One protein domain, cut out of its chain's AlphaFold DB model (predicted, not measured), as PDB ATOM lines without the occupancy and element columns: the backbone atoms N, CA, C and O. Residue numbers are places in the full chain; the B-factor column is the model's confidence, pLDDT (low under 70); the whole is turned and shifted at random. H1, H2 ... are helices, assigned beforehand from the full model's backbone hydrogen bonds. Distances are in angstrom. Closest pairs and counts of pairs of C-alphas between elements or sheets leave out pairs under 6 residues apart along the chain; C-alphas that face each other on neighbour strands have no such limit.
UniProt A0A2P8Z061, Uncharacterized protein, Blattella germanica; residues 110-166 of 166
ATOM      1  N   TRP A 110     187.565 232.129 159.588       91.62
ATOM      2  CA  TRP A 110     188.972 232.478 159.426       91.62
ATOM      3  C   TRP A 110     189.272 233.807 160.113       91.62
ATOM      4  O   TRP A 110     188.613 234.808 159.837       91.62
ATOM      5  N   LYS A 111     190.338 233.846 160.926       92.19
ATOM      6  CA  LYS A 111     190.782 235.038 161.678       92.19
ATOM      7  C   LYS A 111     190.851 236.302 160.810       92.19
ATOM      8  O   LYS A 111     190.451 237.379 161.236       92.19
ATOM      9  N   LYS A 112     191.328 236.177 159.566       92.81
ATOM     10  CA  LYS A 112     191.394 237.302 158.617       92.81
ATOM     11  C   LYS A 112     190.007 237.798 158.201       92.81
ATOM     12  O   LYS A 112     189.805 239.003 158.086       92.81
ATOM     13  N   ASN A 113     189.061 236.886 157.985       95.31
ATOM     14  CA  ASN A 113     187.703 237.219 157.565       95.31
ATOM     15  C   ASN A 113     186.905 237.822 158.720       95.31
ATOM     16  O   ASN A 113     186.269 238.854 158.524       95.31
ATOM     17  N   THR A 114     187.004 237.260 159.925       94.31
ATOM     18  CA  THR A 114     186.377 237.837 161.122       94.31
ATOM     19  C   THR A 114     186.938 239.225 161.433       94.31
ATOM     20  O   THR A 114     186.174 240.161 161.636       94.31
ATOM     21  N   GLN A 115     188.259 239.415 161.358       94.56
ATOM     22  CA  GLN A 115     188.885 240.728 161.549       94.56
ATOM     23  C   GLN A 115     188.484 241.734 160.457       94.56
ATOM     24  O   GLN A 115     188.269 242.910 160.746       94.56
ATOM     25  N   LYS A 116     188.370 241.292 159.195       95.00
ATOM     26  CA  LYS A 116     187.883 242.142 158.100       95.00
ATOM     27  C   LYS A 116     186.428 242.552 158.336       95.00
ATOM     28  O   LYS A 116     186.143 243.733 158.171       95.00
ATOM     29  N   LYS A 117     185.554 241.623 158.754       94.50
ATOM     30  CA  LYS A 117     184.155 241.907 159.119       94.50
ATOM     31  C   LYS A 117     184.093 242.971 160.222       94.50
ATOM     32  O   LYS A 117     183.528 244.028 159.977       94.50
ATOM     33  N   LYS A 118     184.799 242.773 161.343       95.00
ATOM     34  CA  LYS A 118     184.870 243.750 162.449       95.00
ATOM     35  C   LYS A 118     185.341 245.135 162.000       95.00
ATOM     36  O   LYS A 118     184.709 246.138 162.297       95.00
ATOM     37  N   ARG A 119     186.403 245.204 161.187       94.31
ATOM     38  CA  ARG A 119     186.907 246.480 160.647       94.31
ATOM     39  C   ARG A 119     185.897 247.183 159.735       94.31
ATOM     40  O   ARG A 119     185.830 248.405 159.754       94.31
ATOM     41  N   CYS A 120     185.157 246.426 158.922       93.38
ATOM     42  CA  CYS A 120     184.131 246.972 158.026       93.38
ATOM     43  C   CYS A 120     182.823 247.318 158.747       93.38
ATOM     44  O   CYS A 120     182.059 248.098 158.204       93.38
ATOM     45  N   ALA A 121     182.582 246.762 159.935       93.19
ATOM     46  CA  ALA A 121     181.500 247.171 160.829       93.19
ATOM     47  C   ALA A 121     181.899 248.359 161.726       93.19
ATOM     48  O   ALA A 121     181.058 248.955 162.381       93.19
ATOM     49  N   GLY A 122     183.188 248.714 161.767       94.00
ATOM     50  CA  GLY A 122     183.684 249.747 162.673       94.00
ATOM     51  C   GLY A 122     183.758 249.283 164.131       94.00
ATOM     52  O   GLY A 122     183.898 250.117 165.014       94.00
ATOM     53  N   GLU A 123     183.704 247.980 164.396       93.94
ATOM     54  CA  GLU A 123     183.816 247.404 165.739       93.94
ATOM     55  C   GLU A 123     185.270 247.321 166.223       93.94
ATOM     56  O   GLU A 123     186.223 247.427 165.443       93.94
ATOM     57  N   GLU A 124     185.439 247.056 167.522       96.62
ATOM     58  CA  GLU A 124     186.748 246.772 168.100       96.62
ATOM     59  C   GLU A 124     187.384 245.534 167.454       96.62
ATOM     60  O   GLU A 124     186.771 244.464 167.329       96.62
ATOM     61  N   TYR A 125     188.653 245.649 167.069       96.06
ATOM     62  CA  TYR A 125     189.398 244.523 166.522       96.06
ATOM     63  C   TYR A 125     190.859 244.523 166.955       96.06
ATOM     64  O   TYR A 125     191.488 245.560 167.130       96.06
ATOM     65  N   VAL A 126     191.439 243.330 167.034       95.81
ATOM     66  CA  VAL A 126     192.864 243.149 167.330       95.81
ATOM     67  C   VAL A 126     193.679 243.440 166.072       95.81
ATOM     68  O   VAL A 126     193.469 242.800 165.042       95.81
ATOM     69  N   GLY A 127     194.565 244.427 166.117       91.94
ATOM     70  CA  GLY A 127     195.471 244.855 165.055       91.94
ATOM     71  C   GLY A 127     196.755 244.022 164.967       91.94
ATOM     72  O   GLY A 127     196.783 242.841 165.301       91.94
ATOM     73  N   ARG A 128     197.834 244.624 164.454       92.12
ATOM     74  CA  ARG A 128     199.158 243.976 164.442       92.12
ATOM     75  C   ARG A 128     199.805 244.067 165.823       92.12
ATOM     76  O   ARG A 128     199.703 245.110 166.462       92.12
ATOM     77  N   GLY A 129     200.497 243.000 166.228       91.81
ATOM     78  CA  GLY A 129     201.133 242.903 167.547       91.81
ATOM     79  C   GLY A 129     200.120 242.881 168.688       91.81
ATOM     80  O   GLY A 129     200.343 243.539 169.693       91.81
ATOM     81  N   ASP A 130     198.972 242.237 168.459       92.19
ATOM     82  CA  ASP A 130     197.883 242.065 169.427       92.19
ATOM     83  C   ASP A 130     197.355 243.361 170.074       92.19
ATOM     84  O   ASP A 130     196.752 243.355 171.141       92.19
ATOM     85  N   LYS A 131     197.523 244.495 169.385       95.31
ATOM     86  CA  LYS A 131     197.001 245.797 169.817       95.31
ATOM     87  C   LYS A 131     195.513 245.906 169.514       95.31
ATOM     88  O   LYS A 131     195.143 245.870 168.341       95.31
ATOM     89  N   ASN A 132     194.673 246.118 170.520       95.88
ATOM     90  CA  ASN A 132     193.253 246.387 170.297       95.88
ATOM     91  C   ASN A 132     193.048 247.764 169.653       95.88
ATOM     92  O   ASN A 132     193.611 248.769 170.083       95.88
ATOM     93  N   VAL A 133     192.255 247.797 168.586       95.69
ATOM     94  CA  VAL A 133     191.821 249.015 167.904       95.69
ATOM     95  C   VAL A 133     190.377 249.273 168.319       95.69
ATOM     96  O   VAL A 133     189.547 248.410 168.035       95.69
ATOM     97  N   PRO A 134     190.070 250.421 168.950       95.44
ATOM     98  CA  PRO A 134     188.739 250.715 169.468       95.44
ATOM     99  C   PRO A 134     187.699 250.848 168.346       95.44
ATOM    100  O   PRO A 134     188.069 251.083 167.184       95.44
ATOM    101  N   PRO A 135     186.402 250.740 168.685       95.19
ATOM    102  CA  PRO A 135     185.333 250.937 167.722       95.19
ATOM    103  C   PRO A 135     185.340 252.367 167.163       95.19
ATOM    104  O   PRO A 135     185.830 253.316 167.782       95.19
ATOM    105  N   LYS A 136     184.805 252.529 165.954       92.50
ATOM    106  CA  LYS A 136     184.638 253.821 165.295       92.50
ATOM    107  C   LYS A 136     183.492 254.573 165.958       92.50
ATOM    108  O   LYS A 136     182.335 254.210 165.812       92.50
ATOM    109  N   SER A 137     183.834 255.650 166.651       90.75
ATOM    110  CA  SER A 137     182.887 256.626 167.175       90.75
ATOM    111  C   SER A 137     183.045 257.972 166.470       90.75
ATOM    112  O   SER A 137     184.071 258.266 165.840       90.75
ATOM    113  N   LEU A 138     182.003 258.796 166.577       90.56
ATOM    114  CA  LEU A 138     182.065 260.190 166.166       90.56
ATOM    115  C   LEU A 138     183.100 260.927 167.011       90.56
ATOM    116  O   LEU A 138     183.189 260.750 168.226       90.56
ATOM    117  N   LYS A 139     183.902 261.749 166.342       88.06
ATOM    118  CA  LYS A 139     184.850 262.627 167.019       88.06
ATOM    119  C   LYS A 139     184.114 263.853 167.536       88.06
ATOM    120  O   LYS A 139     183.170 264.312 166.901       88.06
ATOM    121  N   LEU A 140     184.629 264.405 168.630       86.50
ATOM    122  CA  LEU A 140     184.223 265.711 169.135       86.50
ATOM    123  C   LEU A 140     184.318 266.781 168.031       86.50
ATOM    124  O   LEU A 140     185.205 266.689 167.163       86.50
ATOM    125  N   PRO A 141     183.445 267.802 168.068       87.06
ATOM    126  CA  PRO A 141     183.510 268.921 167.140       87.06
ATOM    127  C   PRO A 141     184.887 269.585 167.214       87.06
ATOM    128  O   PRO A 141     185.471 269.750 168.287       87.06
ATOM    129  N   CYS A 142     185.444 269.930 166.051       87.00
ATOM    130  CA  CYS A 142     186.789 270.484 165.966       87.00
ATOM    131  C   CYS A 142     186.774 272.001 165.735       87.00
ATOM    132  O   CYS A 142     186.192 272.501 164.770       87.00
ATOM    133  N   TYR A 143     187.530 272.728 166.558       88.44
ATOM    134  CA  TYR A 143     187.750 274.173 166.433       88.44
ATOM    135  C   TYR A 143     188.903 274.495 165.472       88.44
ATOM    136  O   TYR A 143     189.863 275.184 165.805       88.44
ATOM    137  N   CYS A 144     188.866 273.930 164.265       88.81
ATOM    138  CA  CYS A 144     189.922 274.155 163.280       88.81
ATOM    139  C   CYS A 144     189.712 275.464 162.494       88.81
ATOM    140  O   CYS A 144     188.588 275.937 162.340       88.81
ATOM    141  N   ARG A 145     190.781 276.001 161.879       94.25
ATOM    142  CA  ARG A 145     190.748 277.218 161.029       94.25
ATOM    143  C   ARG A 145     189.685 277.178 159.920       94.25
ATOM    144  O   ARG A 145     189.240 278.220 159.451       94.25
ATOM    145  N   ARG A 146     189.281 275.980 159.488       90.56
ATOM    146  CA  ARG A 146     188.266 275.769 158.444       90.56
ATOM    147  C   ARG A 146     186.822 275.849 158.952       90.56
ATOM    148  O   ARG A 146     185.924 275.746 158.119       90.56
ATOM    149  N   LYS A 147     186.607 276.027 160.264       90.19
ATOM    150  CA  LYS A 147     185.285 276.114 160.907       90.19
ATOM    151  C   LYS A 147     184.364 274.964 160.480       90.19
ATOM    152  O   LYS A 147     183.283 275.172 159.941       90.19
ATOM    153  N   CYS A 148     184.837 273.724 160.640       90.06
ATOM    154  CA  CYS A 148     184.104 272.535 160.189       90.06
ATOM    155  C   CYS A 148     182.710 272.417 160.822       90.06
ATOM    156  O   CYS A 148     181.793 271.983 160.134       90.06
ATOM    157  N   GLN A 149     182.565 272.845 162.079       88.31
ATOM    158  CA  GLN A 149     181.297 272.854 162.811       88.31
ATOM    159  C   GLN A 149     180.225 273.728 162.137       88.31
ATOM    160  O   GLN A 149     179.076 273.317 162.051       88.31
ATOM    161  N   ASP A 150     180.609 274.876 161.574       88.94
ATOM    162  CA  ASP A 150     179.667 275.783 160.899       88.94
ATOM    163  C   ASP A 150     179.208 275.236 159.538       88.94
ATOM    164  O   ASP A 150     178.137 275.575 159.043       88.94
ATOM    165  N   ARG A 151     180.041 274.411 158.889       90.06
ATOM    166  CA  ARG A 151     179.769 273.871 157.545       90.06
ATOM    167  C   ARG A 151     178.983 272.570 157.572       90.06
ATOM    168  O   ARG A 151     178.263 272.277 156.623       90.06
ATOM    169  N   ILE A 152     179.209 271.752 158.594       91.44
ATOM    170  CA  ILE A 152     178.601 270.435 158.737       91.44
ATOM    171  C   ILE A 152     177.964 270.410 160.125       91.44
ATOM    172  O   ILE A 152     178.700 270.282 161.107       91.44
ATOM    173  N   PRO A 153     176.628 270.533 160.216       91.06
ATOM    174  CA  PRO A 153     175.951 270.478 161.499       91.06
ATOM    175  C   PRO A 153     176.126 269.095 162.130       91.06
ATOM    176  O   PRO A 153     176.248 268.078 161.436       91.06
ATOM    177  N   GLU A 154     176.127 269.066 163.457       90.94
ATOM    178  CA  GLU A 154     176.346 267.854 164.248       90.94
ATOM    179  C   GLU A 154     175.315 266.768 163.909       90.94
ATOM    180  O   GLU A 154     175.695 265.631 163.627       90.94
ATOM    181  N   ASP A 155     174.041 267.136 163.768       92.06
ATOM    182  CA  ASP A 155     172.953 266.222 163.393       92.06
ATOM    183  C   ASP A 155     173.215 265.487 162.074       92.06
ATOM    184  O   ASP A 155     172.989 264.278 161.950       92.06
ATOM    185  N   LEU A 156     173.752 266.198 161.077       92.19
ATOM    186  CA  LEU A 156     174.098 265.599 159.794       92.19
ATOM    187  C   LEU A 156     175.249 264.601 159.967       92.19
ATOM    188  O   LEU A 156     175.194 263.507 159.406       92.19
ATOM    189  N   CYS A 157     176.249 264.930 160.786       92.00
ATOM    190  CA  CYS A 157     177.350 264.027 161.115       92.00
ATOM    191  C   CYS A 157     176.842 262.738 161.788       92.00
ATOM    192  O   CYS A 157     177.201 261.637 161.359       92.00
ATOM    193  N   HIS A 158     175.938 262.864 162.768       91.81
ATOM    194  CA  HIS A 158     175.275 261.727 163.410       91.81
ATOM    195  C   HIS A 158     174.490 260.877 162.411       91.81
ATOM    196  O   HIS A 158     174.649 259.654 162.393       91.81
ATOM    197  N   SER A 159     173.699 261.506 161.539       94.06
ATOM    198  CA  SER A 159     172.899 260.794 160.535       94.06
ATOM    199  C   SER A 159     173.762 260.019 159.533       94.06
ATOM    200  O   SER A 159     173.456 258.870 159.210       94.06
ATOM    201  N   ILE A 160     174.877 260.609 159.081       93.25
ATOM    202  CA  ILE A 160     175.821 259.973 158.157       93.25
ATOM    203  C   ILE A 160     176.508 258.796 158.844       93.25
ATOM    204  O   ILE A 160     176.600 257.721 158.255       93.25
ATOM    205  N   ASN A 161     176.972 258.981 160.083       92.56
ATOM    206  CA  ASN A 161     177.647 257.925 160.831       92.56
ATOM    207  C   ASN A 161     176.724 256.734 161.076       92.56
ATOM    208  O   ASN A 161     177.115 255.601 160.809       92.56
ATOM    209  N   ARG A 162     175.487 257.008 161.505       91.62
ATOM    210  CA  ARG A 162     174.459 255.991 161.704       91.62
ATOM    211  C   ARG A 162     174.188 255.225 160.411       91.62
ATOM    212  O   ARG A 162     174.325 254.019 160.374       91.62
ATOM    213  N   LYS A 163     173.916 255.931 159.311       93.50
ATOM    214  CA  LYS A 163     173.606 255.318 158.006       93.50
ATOM    215  C   LYS A 163     174.751 254.489 157.406       93.50
ATOM    216  O   LYS A 163     174.508 253.686 156.506       93.50
ATOM    217  N   PHE A 164     175.994 254.762 157.794       92.50
ATOM    218  CA  PHE A 164     177.156 254.074 157.243       92.50
ATOM    219  C   PHE A 164     177.501 252.791 158.010       92.50
ATOM    220  O   PHE A 164     177.899 251.822 157.364       92.50
ATOM    221  N   TRP A 165     177.393 252.801 159.344       87.38
ATOM    222  CA  TRP A 165     177.833 251.686 160.193       87.38
ATOM    223  C   TRP A 165     176.692 250.866 160.831       87.38
ATOM    224  O   TRP A 165     176.977 249.734 161.216       87.38
ATOM    225  N   ASP A 166     175.453 251.378 160.908       75.25
ATOM    226  CA  ASP A 166     174.244 250.561 161.169       75.25
ATOM    227  C   ASP A 166     173.829 249.789 159.899       75.25
ATOM    228  O   ASP A 166     173.432 248.607 160.024       75.25
TER     229      ASP A 166
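AT A GLANCE: This is residues 110 to 166 of the 166 residues of an uncharacterized protein of Blattella germanica (UniProt A0A2P8Z061). Helices H3 and H1 lie end to end along the longest axis, their last residues meeting, while a long link loops back beside H1 and runs on to small H2 at the far end. It is a flat, open frame in which no helix touches another; residues 142 to 148 stick out. The 57 printed residues hold H1, H2, H3 in that order and no named strand: all helix, with 27 residues in named elements, under half. The whole is only just loose, close to extended, radius of gyration of the C-alphas 14.9 A, spans 44 by 24 by 12 A.

HOW THE PARTS SIT: H3, residues 154 to 165, and H1, residues 111 to 121, are close but not clearly touching; their closest C-alphas, Ala 121 and Trp 165, are 5.9 A apart. They run opposite ways at a shallow tilt of 29 degrees. H2, residues 148 to 151, and H3 meet only through their link; H1 and H2 are apart. In H1 and H3 every O i to N i+4 pair is within hydrogen-bond range; H2 is too short for one.

IN THESE COORDINATES: H3 measures 16.7 A and ends at C-alpha 165 (177.833, 251.686, 160.193). H1 measures 15.3 A from C-alpha 111 (190.782, 235.038, 161.678); H2 measures 5.3 A. Residues 125 to 126 pair antiparallel with 132 to 133.

THE WHOLE: The C-alphas farthest apart, Trp 110 and Arg 145, are 44.8 A apart. The printed part has no cut; H1 to H2 is a long link of 26 residues, H2 to H3 a tight one. No printed residue is under 70 in pLDDT.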